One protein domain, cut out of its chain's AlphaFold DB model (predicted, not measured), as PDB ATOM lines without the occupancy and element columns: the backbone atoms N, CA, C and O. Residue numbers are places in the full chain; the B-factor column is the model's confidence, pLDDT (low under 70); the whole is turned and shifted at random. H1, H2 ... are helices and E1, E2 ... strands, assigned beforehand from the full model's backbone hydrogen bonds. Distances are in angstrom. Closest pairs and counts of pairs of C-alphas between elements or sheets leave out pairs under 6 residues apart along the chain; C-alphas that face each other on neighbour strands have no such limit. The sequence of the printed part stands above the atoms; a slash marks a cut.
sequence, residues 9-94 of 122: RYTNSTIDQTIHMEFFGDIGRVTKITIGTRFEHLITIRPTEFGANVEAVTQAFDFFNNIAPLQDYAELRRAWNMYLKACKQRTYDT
ATOM      1  N   ARG A   9     202.218 219.465 199.997       95.25
ATOM      2  CA  ARG A   9     203.674 219.625 200.096       95.25
ATOM      3  C   ARG A   9     204.156 219.326 201.510       95.25
ATOM      4  O   ARG A   9     203.641 219.883 202.475       95.25
ATOM      5  N   TYR A  10     205.234 218.558 201.591       96.75
ATOM      6  CA  TYR A  10     205.989 218.269 202.803       96.75
ATOM      7  C   TYR A  10     207.390 218.867 202.699       96.75
ATOM      8  O   TYR A  10     207.923 219.027 201.600       96.75
ATOM      9  N   THR A  11     207.981 219.225 203.837       96.81
ATOM     10  CA  THR A  11     209.315 219.835 203.894       96.81
ATOM     11  C   THR A  11     210.153 219.150 204.958       96.81
ATOM     12  O   THR A  11     209.691 218.964 206.079       96.81
ATOM     13  N   ASN A  12     211.387 218.814 204.599       93.62
ATOM     14  CA  ASN A  12     212.423 218.390 205.524       93.62
ATOM     15  C   ASN A  12     213.577 219.392 205.424       93.62
ATOM     16  O   ASN A  12     213.945 219.806 204.324       93.62
ATOM     17  N   SER A  13     214.081 219.866 206.557       90.38
ATOM     18  CA  SER A  13     215.147 220.868 206.610       90.38
ATOM     19  C   SER A  13     216.231 220.390 207.558       90.38
ATOM     20  O   SER A  13     215.968 220.145 208.733       90.38
ATOM     21  N   THR A  14     217.439 220.262 207.029       84.19
ATOM     22  CA  THR A  14     218.669 220.086 207.795       84.19
ATOM     23  C   THR A  14     219.376 221.436 207.923       84.19
ATOM     24  O   THR A  14     218.865 222.461 207.468       84.19
ATOM     25  N   ILE A  15     220.546 221.455 208.567       84.00
ATOM     26  CA  ILE A  15     221.355 222.675 208.718       84.00
ATOM     27  C   ILE A  15     221.754 223.245 207.347       84.00
ATOM     28  O   ILE A  15     221.721 224.459 207.161       84.00
ATOM     29  N   ASP A  16     222.064 222.371 206.387       82.19
ATOM     30  CA  ASP A  16     222.657 222.766 205.105       82.19
ATOM     31  C   ASP A  16     221.669 222.717 203.930       82.19
ATOM     32  O   ASP A  16     221.945 223.275 202.866       82.19
ATOM     33  N   GLN A  17     220.530 222.024 204.074       88.75
ATOM     34  CA  GLN A  17     219.636 221.721 202.952       88.75
ATOM     35  C   GLN A  17     218.155 221.735 203.349       88.75
ATOM     36  O   GLN A  17     217.749 221.280 204.415       88.75
ATOM     37  N   THR A  18     217.309 222.202 202.431       94.12
ATOM     38  CA  THR A  18     215.848 222.068 202.497       94.12
ATOM     39  C   THR A  18     215.348 221.229 201.327       94.12
ATOM     40  O   THR A  18     215.571 221.571 200.163       94.12
ATOM     41  N   ILE A  19     214.655 220.135 201.622       95.81
ATOM     42  CA  ILE A  19     214.067 219.234 200.632       95.81
ATOM     43  C   ILE A  19     212.548 219.337 200.736       95.81
ATOM     44  O   ILE A  19     211.974 219.297 201.826       95.81
ATOM     45  N   HIS A  20     211.887 219.441 199.592       96.88
ATOM     46  CA  HIS A  20     210.440 219.398 199.483       96.88
ATOM     47  C   HIS A  20     210.005 218.118 198.790       96.88
ATOM     48  O   HIS A  20     210.615 217.704 197.804       96.88
ATOM     49  N   MET A  21     208.917 217.538 199.285       97.50
ATOM     50  CA  MET A  21     208.168 216.503 198.593       97.50
ATOM     51  C   MET A  21     206.794 217.047 198.232       97.50
ATOM     52  O   MET A  21     206.087 217.562 199.098       97.50
ATOM     53  N   GLU A  22     206.411 216.950 196.965       96.69
ATOM     54  CA  GLU A  22     205.183 217.554 196.453       96.69
ATOM     55  C   GLU A  22     204.314 216.529 195.733       96.69
ATOM     56  O   GLU A  22     204.797 215.758 194.902       96.69
ATOM     57  N   PHE A  23     203.013 216.557 196.011       95.25
ATOM     58  CA  PHE A  23     202.025 215.658 195.428       95.25
ATOM     59  C   PHE A  23     201.155 216.398 194.413       95.25
ATOM     60  O   PHE A  23     200.652 217.490 194.672       95.25
ATOM     61  N   PHE A  24     200.947 215.783 193.250       94.56
ATOM     62  CA  PHE A  24     200.143 216.322 192.154       94.56
ATOM     63  C   PHE A  24     199.024 215.347 191.769       94.56
ATOM     64  O   PHE A  24     199.193 214.124 191.828       94.56
ATOM     65  N   GLY A  25     197.905 215.892 191.295       90.25
ATOM     66  CA  GLY A  25     196.654 215.164 191.071       90.25
ATOM     67  C   GLY A  25     195.596 215.645 192.056       90.25
ATOM     68  O   GLY A  25     195.558 216.836 192.357       90.25
ATOM     69  N   ASP A  26     194.808 214.709 192.576       86.00
ATOM     70  CA  ASP A  26     193.728 214.972 193.525       86.00
ATOM     71  C   ASP A  26     193.875 214.098 194.777       86.00
ATOM     72  O   ASP A  26     194.552 213.062 194.766       86.00
ATOM     73  N   ILE A  27     193.184 214.478 195.854       79.56
ATOM     74  CA  ILE A  27     193.088 213.665 197.070       79.56
ATOM     75  C   ILE A  27     192.490 212.296 196.700       79.56
ATOM     76  O   ILE A  27     191.421 212.209 196.101       79.56
ATOM     77  N   GLY A  28     193.207 211.217 197.020       77.81
ATOM     78  CA  GLY A  28     192.840 209.843 196.648       77.81
ATOM     79  C   GLY A  28     193.319 209.396 195.258       77.81
ATOM     80  O   GLY A  28     193.304 208.198 194.968       77.81
ATOM     81  N   ARG A  29     193.816 210.309 194.410       84.88
ATOM     82  CA  ARG A  29     194.372 209.998 193.083       84.88
ATOM     83  C   ARG A  29     195.645 210.801 192.806       84.88
ATOM     84  O   ARG A  29     195.669 211.750 192.021       84.88
ATOM     85  N   VAL A  30     196.739 210.348 193.413       90.75
ATOM     86  CA  VAL A  30     198.081 210.871 193.139       90.75
ATOM     87  C   VAL A  30     198.520 210.450 191.735       90.75
ATOM     88  O   VAL A  30     198.492 209.271 191.391       90.75
ATOM     89  N   THR A  31     198.936 211.415 190.918       91.81
ATOM     90  CA  THR A  31     199.419 211.182 189.540       91.81
ATOM     91  C   THR A  31     200.926 211.368 189.405       91.81
ATOM     92  O   THR A  31     201.548 210.803 188.505       91.81
ATOM     93  N   LYS A  32     201.523 212.150 190.307       94.31
ATOM     94  CA  LYS A  32     202.957 212.430 190.344       94.31
ATOM     95  C   LYS A  32     203.343 212.865 191.754       94.31
ATOM     96  O   LYS A  32     202.614 213.634 192.376       94.31
ATOM     97  N   ILE A  33     204.501 212.406 192.208       95.88
ATOM     98  CA  ILE A  33     205.174 212.894 193.413       95.88
ATOM     99  C   ILE A  33     206.541 213.410 192.969       95.88
ATOM    100  O   ILE A  33     207.200 212.771 192.146       95.88
ATOM    101  N   THR A  34     206.969 214.567 193.453       96.94
ATOM    102  CA  THR A  34     208.332 215.069 193.230       96.94
ATOM    103  C   THR A  34     209.057 215.188 194.556       96.94
ATOM    104  O   THR A  34     208.429 215.439 195.578       96.94
ATOM    105  N   ILE A  35     210.374 214.989 194.542       97.19
ATOM    106  CA  ILE A  35     211.257 215.284 195.674       97.19
ATOM    107  C   ILE A  35     212.404 216.135 195.138       97.19
ATOM    108  O   ILE A  35     212.991 215.802 194.106       97.19
ATOM    109  N   GLY A  36     212.715 217.242 195.798       94.56
ATOM    110  CA  GLY A  36     213.779 218.132 195.351       94.56
ATOM    111  C   GLY A  36     213.837 219.436 196.127       94.56
ATOM    112  O   GLY A  36     213.469 219.491 197.296       94.56
ATOM    113  N   THR A  37     214.314 220.489 195.477       91.94
ATOM    114  CA  THR A  37     214.377 221.831 196.063       91.94
ATOM    115  C   THR A  37     213.113 222.618 195.722       91.94
ATOM    116  O   THR A  37     212.230 222.148 195.005       91.94
ATOM    117  N   ARG A  38     213.024 223.863 196.204       86.19
ATOM    118  CA  ARG A  38     211.936 224.778 195.825       86.19
ATOM    119  C   ARG A  38     211.935 225.098 194.323       86.19
ATOM    120  O   ARG A  38     210.904 225.506 193.792       86.19
ATOM    121  N   PHE A  39     213.086 224.969 193.665       87.56
ATOM    122  CA  PHE A  39     213.292 225.378 192.277       87.56
ATOM    123  C   PHE A  39     213.422 224.194 191.317       87.56
ATOM    124  O   PHE A  39     213.172 224.356 190.125       87.56
ATOM    125  N   GLU A  40     213.794 223.013 191.817       90.31
ATOM    126  CA  GLU A  40     214.130 221.864 190.981       90.31
ATOM    127  C   GLU A  40     213.540 220.555 191.512       90.31
ATOM    128  O   GLU A  40     213.749 220.170 192.663       90.31
ATOM    129  N   HIS A  41     212.846 219.824 190.634       92.88
ATOM    130  CA  HIS A  41     212.349 218.474 190.902       92.88
ATOM    131  C   HIS A  41     213.435 217.433 190.588       92.88
ATOM    132  O   HIS A  41     213.495 216.900 189.479       92.88
ATOM    133  N   LEU A  42     214.283 217.129 191.569       94.44
ATOM    134  CA  LEU A  42     215.416 216.204 191.418       94.44
ATOM    135  C   LEU A  42     214.974 214.749 191.195       94.44
ATOM    136  O   LEU A  42     215.612 213.984 190.465       94.44
ATOM    137  N   ILE A  43     213.855 214.367 191.807       96.62
ATOM    138  CA  ILE A  43     213.221 213.059 191.680       96.62
ATOM    139  C   ILE A  43     211.775 213.272 191.241       96.62
ATOM    140  O   ILE A  43     211.065 214.134 191.757       96.62
ATOM    141  N   THR A  44     211.330 212.464 190.283       95.88
ATOM    142  CA  THR A  44     209.928 212.375 189.867       95.88
ATOM    143  C   THR A  44     209.479 210.927 189.978       95.88
ATOM    144  O   THR A  44     210.076 210.046 189.363       95.88
ATOM    145  N   ILE A  45     208.418 210.697 190.738       95.12
ATOM    146  CA  ILE A  45     207.813 209.394 190.994       95.12
ATOM    147  C   ILE A  45     206.442 209.402 190.324       95.12
ATOM    148  O   ILE A  45     205.609 210.270 190.604       95.12
ATOM    149  N   ARG A  46     206.195 208.445 189.428       92.94
ATOM    150  CA  ARG A  46     204.871 208.243 188.829       92.94
ATOM    151  C   ARG A  46     204.239 207.012 189.465       92.94
ATOM    152  O   ARG A  46     204.726 205.914 189.215       92.94
ATOM    153  N   PRO A  47     203.156 207.149 190.248       90.06
ATOM    154  CA  PRO A  47     202.535 206.010 190.923       90.06
ATOM    155  C   PRO A  47     202.140 204.843 190.004       90.06
ATOM    156  O   PRO A  47     202.170 203.690 190.422       90.06
ATOM    157  N   THR A  48     201.871 205.113 188.723       86.88
ATOM    158  CA  THR A  48     201.628 204.086 187.694       86.88
ATOM    159  C   THR A  48     202.789 203.102 187.507       86.88
ATOM    160  O   THR A  48     202.572 201.998 187.022       86.88
ATOM    161  N   GLU A  49     204.017 203.477 187.878       86.19
ATOM    162  CA  GLU A  49     205.221 202.639 187.775       86.19
ATOM    163  C   GLU A  49     205.340 201.612 188.927       86.19
ATOM    164  O   GLU A  49     206.182 200.719 188.859       86.19
ATOM    165  N   PHE A  50     204.490 201.707 189.957       84.12
ATOM    166  CA  PHE A  50     204.559 200.908 191.192       84.12
ATOM    167  C   PHE A  50     203.438 199.863 191.298       84.12
ATOM    168  O   PHE A  50     203.311 199.192 192.312       84.12
ATOM    169  N   GLY A  51     202.581 199.727 190.280       75.94
ATOM    170  CA  GLY A  51     201.424 198.821 190.299       75.94
ATOM    171  C   GLY A  51     200.268 199.297 191.192       75.94
ATOM    172  O   GLY A  51     199.115 199.228 190.770       75.94
ATOM    173  N   ALA A  52     200.560 199.844 192.376       76.81
ATOM    174  CA  ALA A  52     199.592 200.445 193.290       76.81
ATOM    175  C   ALA A  52     200.029 201.841 193.764       76.81
ATOM    176  O   ALA A  52     201.179 202.062 194.141       76.81
ATOM    177  N   ASN A  53     199.070 202.774 193.847       79.06
ATOM    178  CA  ASN A  53     199.324 204.131 194.351       79.06
ATOM    179  C   ASN A  53     199.876 204.131 195.781       79.06
ATOM    180  O   ASN A  53     200.763 204.919 196.095       79.06
ATOM    181  N   VAL A  54     199.367 203.239 196.636       86.12
ATOM    182  CA  VAL A  54     199.786 203.139 198.041       86.12
ATOM    183  C   VAL A  54     201.271 202.799 198.148       86.12
ATOM    184  O   VAL A  54     201.963 203.383 198.972       86.12
ATOM    185  N   GLU A  55     201.786 201.915 197.291       90.38
ATOM    186  CA  GLU A  55     203.201 201.536 197.316       90.38
ATOM    187  C   GLU A  55     204.108 202.718 196.953       90.38
ATOM    188  O   GLU A  55     205.066 202.995 197.675       90.38
ATOM    189  N   ALA A  56     203.770 203.466 195.897       91.12
ATOM    190  CA  ALA A  56     204.524 204.652 195.493       91.12
ATOM    191  C   ALA A  56     204.562 205.720 196.595       91.12
ATOM    192  O   ALA A  56     205.613 206.302 196.856       91.12
ATOM    193  N   VAL A  57     203.421 205.968 197.246       92.94
ATOM    194  CA  VAL A  57     203.303 206.952 198.331       92.94
ATOM    195  C   VAL A  57     204.114 206.511 199.550       92.94
ATOM    196  O   VAL A  57     204.915 207.293 200.056       92.94
ATOM    197  N   THR A  58     203.969 205.257 199.982       93.44
ATOM    198  CA  THR A  58     204.724 204.705 201.118       93.44
ATOM    199  C   THR A  58     206.228 204.773 200.870       93.44
ATOM    200  O   THR A  58     206.969 205.248 201.727       93.44
ATOM    201  N   GLN A  59     206.687 204.363 199.684       94.38
ATOM    202  CA  GLN A  59     208.107 204.411 199.337       94.38
ATOM    203  C   GLN A  59     208.637 205.846 199.223       94.38
ATOM    204  O   GLN A  59     209.779 206.090 199.610       94.38
ATOM    205  N   ALA A  60     207.824 206.789 198.735       96.19
ATOM    206  CA  ALA A  60     208.187 208.203 198.690       96.19
ATOM    207  C   ALA A  60     208.366 208.784 200.100       96.19
ATOM    208  O   ALA A  60     209.379 209.428 200.356       96.19
ATOM    209  N   PHE A  61     207.429 208.517 201.018       96.62
ATOM    210  CA  PHE A  61     207.532 208.975 202.406       96.62
ATOM    211  C   PHE A  61     208.715 208.355 203.146       96.62
ATOM    212  O   PHE A  61     209.430 209.079 203.836       96.62
ATOM    213  N   ASP A  62     208.939 207.049 202.996       95.94
ATOM    214  CA  ASP A  62     210.066 206.372 203.639       95.94
ATOM    215  C   ASP A  62     211.400 206.977 203.183       95.94
ATOM    216  O   ASP A  62     212.195 207.439 204.002       95.94
ATOM    217  N   PHE A  63     211.593 207.120 201.868       96.88
ATOM    218  CA  PHE A  63     212.787 207.767 201.331       96.88
ATOM    219  C   PHE A  63     212.912 209.227 201.782       96.88
ATOM    220  O   PHE A  63     213.989 209.647 202.199       96.88
ATOM    221  N   PHE A  64     211.830 210.007 201.715       97.12
ATOM    222  CA  PHE A  64     211.833 211.430 202.060       97.12
ATOM    223  C   PHE A  64     212.158 211.694 203.535       97.12
ATOM    224  O   PHE A  64     212.829 212.678 203.848       97.12
ATOM    225  N   ASN A  65     211.706 210.823 204.438       95.31
ATOM    226  CA  ASN A  65     211.919 210.995 205.872       95.31
ATOM    227  C   ASN A  65     213.249 210.401 206.345       95.31
ATOM    228  O   ASN A  65     213.900 211.004 207.194       95.31
ATOM    229  N   ASN A  66     213.657 209.251 205.796       94.19
ATOM    230  CA  ASN A  66     214.753 208.460 206.361       94.19
ATOM    231  C   ASN A  66     216.058 208.533 205.558       94.19
ATOM    232  O   ASN A  66     217.127 208.321 206.124       94.19
ATOM    233  N   ILE A  67     215.996 208.828 204.255       94.69
ATOM    234  CA  ILE A  67     217.170 208.770 203.369       94.69
ATOM    235  C   ILE A  67     217.509 210.146 202.811       94.69
ATOM    236  O   ILE A  67     218.642 210.595 202.956       94.69
ATOM    237  N   ALA A  68     216.545 210.827 202.192       94.88
ATOM    238  CA  ALA A  68     216.758 212.094 201.499       94.88
ATOM    239  C   ALA A  68     217.496 213.158 202.340       94.88
ATOM    240  O   ALA A  68     218.420 213.760 201.803       94.88
ATOM    241  N   PRO A  69     217.191 213.363 203.640       92.94
ATOM    242  CA  PRO A  69     217.858 214.385 204.456       92.94
ATOM    243  C   PRO A  69     219.338 214.094 204.728       92.94
ATOM    244  O   PRO A  69     220.070 214.981 205.151       92.94
ATOM    245  N   LEU A  70     219.774 212.849 204.515       92.50
ATOM    246  CA  LEU A  70     221.148 212.397 204.730       92.50
ATOM    247  C   LEU A  70     221.993 212.453 203.450       92.50
ATOM    248  O   LEU A  70     223.140 212.014 203.468       92.50
ATOM    249  N   GLN A  71     221.417 212.875 202.324       92.81
ATOM    250  CA  GLN A  71     222.072 212.869 201.018       92.81
ATOM    251  C   GLN A  71     222.207 214.288 200.490       92.81
ATOM    252  O   GLN A  71     221.269 215.075 200.582       92.81
ATOM    253  N   ASP A  72     223.329 214.571 199.836       92.38
ATOM    254  CA  ASP A  72     223.474 215.806 199.081       92.38
ATOM    255  C   ASP A  72     222.514 215.856 197.893       92.38
ATOM    256  O   ASP A  72     222.226 214.835 197.257       92.38
ATOM    257  N   TYR A  73     222.082 217.064 197.518       92.00
ATOM    258  CA  TYR A  73     221.198 217.268 196.367       92.00
ATOM    259  C   TYR A  73     221.698 216.584 195.086       92.00
ATOM    260  O   TYR A  73     220.898 216.003 194.350       92.00
ATOM    261  N   ALA A  74     223.012 216.609 194.839       91.75
ATOM    262  CA  ALA A  74     223.630 215.971 193.677       91.75
ATOM    263  C   ALA A  74     223.487 214.434 193.687       91.75
ATOM    264  O   ALA A  74     223.374 213.813 192.629       91.75
ATOM    265  N   GLU A  75     223.429 213.821 194.872       94.06
ATOM    266  CA  GLU A  75     223.348 212.369 195.048       94.06
ATOM    267  C   GLU A  75     221.906 211.864 195.200       94.06
ATOM    268  O   GLU A  75     221.660 210.673 194.998       94.06
ATOM    269  N   LEU A  76     220.924 212.732 195.478       94.44
ATOM    270  CA  LEU A  76     219.530 212.334 195.734       94.44
ATOM    271  C   LEU A  76     218.951 211.405 194.661       94.44
ATOM    272  O   LEU A  76     218.328 210.390 194.977       94.44
ATOM    273  N   ARG A  77     219.184 211.706 193.380       95.69
ATOM    274  CA  ARG A  77     218.678 210.869 192.283       95.69
ATOM    275  C   ARG A  77     219.335 209.488 192.264       95.69
ATOM    276  O   ARG A  77     218.668 208.491 191.979       95.69
ATOM    277  N   ARG A  78     220.635 209.408 192.563       96.25
ATOM    278  CA  ARG A  78     221.349 208.131 192.690       96.25
ATOM    279  C   ARG A  78     220.844 207.356 193.906       96.25
ATOM    280  O   ARG A  78     220.553 206.169 193.758       96.25
ATOM    281  N   ALA A  79     220.685 208.016 195.049       96.62
ATOM    282  CA  ALA A  79     220.166 207.420 196.272       96.62
ATOM    283  C   ALA A  79     218.763 206.838 196.055       96.62
ATOM    284  O   ALA A  79     218.530 205.677 196.389       96.62
ATOM    285  N   TRP A  80     217.865 207.570 195.389       97.00
ATOM    286  CA  TRP A  80     216.538 207.070 195.023       97.00
ATOM    287  C   TRP A  80     216.610 205.798 194.171       97.00
ATOM    288  O   TRP A  80     215.944 204.806 194.459       97.00
ATOM    289  N   ASN A  81     217.481 205.773 193.159       95.75
ATOM    290  CA  ASN A  81     217.666 204.582 192.328       95.75
ATOM    291  C   ASN A  81     218.194 203.379 193.128       95.75
ATOM    292  O   ASN A  81     217.801 202.245 192.848       95.75
ATOM    293  N   MET A  82     219.095 203.594 194.092       95.56
ATOM    294  CA  MET A  82     219.600 202.517 194.955       95.56
ATOM    295  C   MET A  82     218.544 202.055 195.960       95.56
ATOM    296  O   MET A  82     218.420 200.855 196.201       95.56
ATOM    297  N   TYR A  83     217.732 202.974 196.473       95.75
ATOM    298  CA  TYR A  83     216.600 202.662 197.333       95.75
ATOM    299  C   TYR A  83     215.561 201.806 196.597       95.75
ATOM    300  O   TYR A  83     215.197 200.740 197.080       95.75
ATOM    301  N   LEU A  84     215.200 202.149 195.355       93.69
ATOM    302  CA  LEU A  84     214.307 201.315 194.541       93.69
ATOM    303  C   LEU A  84     214.874 199.912 194.265       93.69
ATOM    304  O   LEU A  84     214.117 198.944 194.168       93.69
ATOM    305  N   LYS A  85     216.201 199.771 194.130       92.44
ATOM    306  CA  LYS A  85     216.839 198.445 194.055       92.44
ATOM    307  C   LYS A  85     216.697 197.692 195.377       92.44
ATOM    308  O   LYS A  85     216.413 196.496 195.351       92.44
ATOM    309  N   ALA A  86     216.861 198.381 196.503       92.19
ATOM    310  CA  ALA A  86     216.693 197.813 197.832       92.19
ATOM    311  C   ALA A  86     215.253 197.347 198.090       92.19
ATOM    312  O   ALA A  86     215.076 196.213 198.519       92.19
ATOM    313  N   CYS A  87     214.231 198.133 197.731       90.69
ATOM    314  CA  CYS A  87     212.822 197.740 197.879       90.69
ATOM    315  C   CYS A  87     212.470 196.476 197.078       90.69
ATOM    316  O   CYS A  87     211.656 195.663 197.506       90.69
ATOM    317  N   LYS A  88     213.092 196.287 195.906       87.88
ATOM    318  CA  LYS A  88     212.892 195.089 195.068       87.88
ATOM    319  C   LYS A  88     213.609 193.856 195.611       87.88
ATOM    320  O   LYS A  88     213.300 192.733 195.200       87.88
ATOM    321  N   GLN A  89     214.583 194.045 196.494       82.44
ATOM    322  CA  GLN A  89     215.286 192.944 197.115       82.44
ATOM    323  C   GLN A  89     214.376 192.310 198.171       82.44
ATOM    324  O   GLN A  89     213.890 192.978 199.075       82.44
ATOM    325  N   ARG A  90     214.175 190.989 198.102       68.31
ATOM    326  CA  ARG A  90     213.540 190.224 199.187       68.31
ATOM    327  C   ARG A  90     214.527 190.097 200.351       68.31
ATOM    328  O   ARG A  90     215.195 189.076 200.497       68.31
ATOM    329  N   THR A  91     214.689 191.175 201.104       70.12
ATOM    330  CA  THR A  91     215.495 191.278 202.326       70.12
ATOM    331  C   THR A  91     214.578 191.640 203.490       70.12
ATOM    332  O   THR A  91     213.516 192.220 203.281       70.12
ATOM    333  N   TYR A  92     214.978 191.294 204.713       66.56
ATOM    334  CA  TYR A  92     214.271 191.725 205.922       66.56
ATOM    335  C   TYR A  92     214.508 193.210 206.240       66.56
ATOM    336  O   TYR A  92     213.749 193.787 207.010       66.56
ATOM    337  N   ASP A  93     215.534 193.823 205.640       86.75
ATOM    338  CA  ASP A  93     215.916 195.216 205.882       86.75
ATOM    339  C   ASP A  93     216.282 195.931 204.569       86.75
ATOM    340  O   ASP A  93     217.312 195.646 203.940       86.75
ATOM    341  N   THR A  94     215.409 196.853 204.154       89.38
ATOM    342  CA  THR A  94     215.572 197.708 202.969       89.38
ATOM    343  C   THR A  94     216.709 198.714 203.144       89.38
ATOM    344  O   THR A  94     217.479 198.918 202.208       89.38
TER     345      THR A  94
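This is residues 9 to 94 of the 122 residues of an uncharacterized protein of Gammaproteobacteria bacterium TMED95 (UniProt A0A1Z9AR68). An antiparallel sheet of four strands has the long helix H2 packed along one face, over its inner strands E2 and E3. A second long helix, H3, begins beside the edge strand E4 and runs off from the sheet at a steep tilt to H2, and residues 88 to 93 at its far end stick out. The printed part has 86 residues, with four named strands and then three named helices along the chain, E1 E2 E3 E4 H1 H2 H3; the sheet's order is E1 - E2 - E3 - E4, and the class is mixed, helices and strands. It is compact, with a radius of gyration of the C-alphas of 12.6 A, and flat, spanning 35 by 33 by 16 A.

Find C-alpha 9 at (203.674, 219.625, 200.096), where E1 begins; it holds residues 9 to 13 and is 13.3 A long. E2, residues 18 to 26, runs 24.9 A, and E3, residues 29 to 36, runs 21.2 A. E4 is short, residues 43 to 45. After it come H1, residues 47 to 50, and H2, residues 53 to 66, which starts at C-alpha 53 at (199.324, 204.131, 194.351) and runs 20.0 A. H3, residues 76 to 88, runs 18.5 A to C-alpha 88 at (212.892, 195.089, 195.068).

Begin with the sheet, a meander, each strand the antiparallel neighbour of the one before, and each successive pair a hairpin. Look at N 10 and O 21, 2.8 A apart, between E1 and E2; at N 22 and O 34, 2.9 A, between E2 and E3; and at N 43 and O 35, 2.8 A, between E3 and E4. H2 and H3 on one face of this sheet make two layers. H2 has a height over the sheet of 9.4 A and runs along the strands, at 10 degrees to E2 on the local plane; its closest C-alphas to E3 are those of Val 30 and Asn 53, 7.0 A apart. H3 is on the sheet too, with the C-alphas of Ile 43 in E4 and Arg 77 5.9 A apart as their closest. H2 and H3 are close but not clearly touching, the C-alphas of Phe 63 and Trp 80 coming closest at 7.4 A, with a steep tilt of 56 degrees, opposite ways. H1 only grazes the sheet with residues 47 to 48, and it touches H2 only at the corner, where the C-alphas of Pro 47 and Asn 53 are closest at 5.1 A. H1 and H3 are apart. In H2 and H3 every O i to N i+4 pair is within hydrogen-bond range; H1 is too short for such a pair.

The two C-alphas farthest apart, those of Phe 39 and Tyr 92, are 36.3 A from each other. The printed part has no cut, and no link is long. Residues 88 to 93, of which 88 belongs to H3, stand free. The mean pLDDT of the printed part is 90.8; look to residues 90 and 92 for the two under 70.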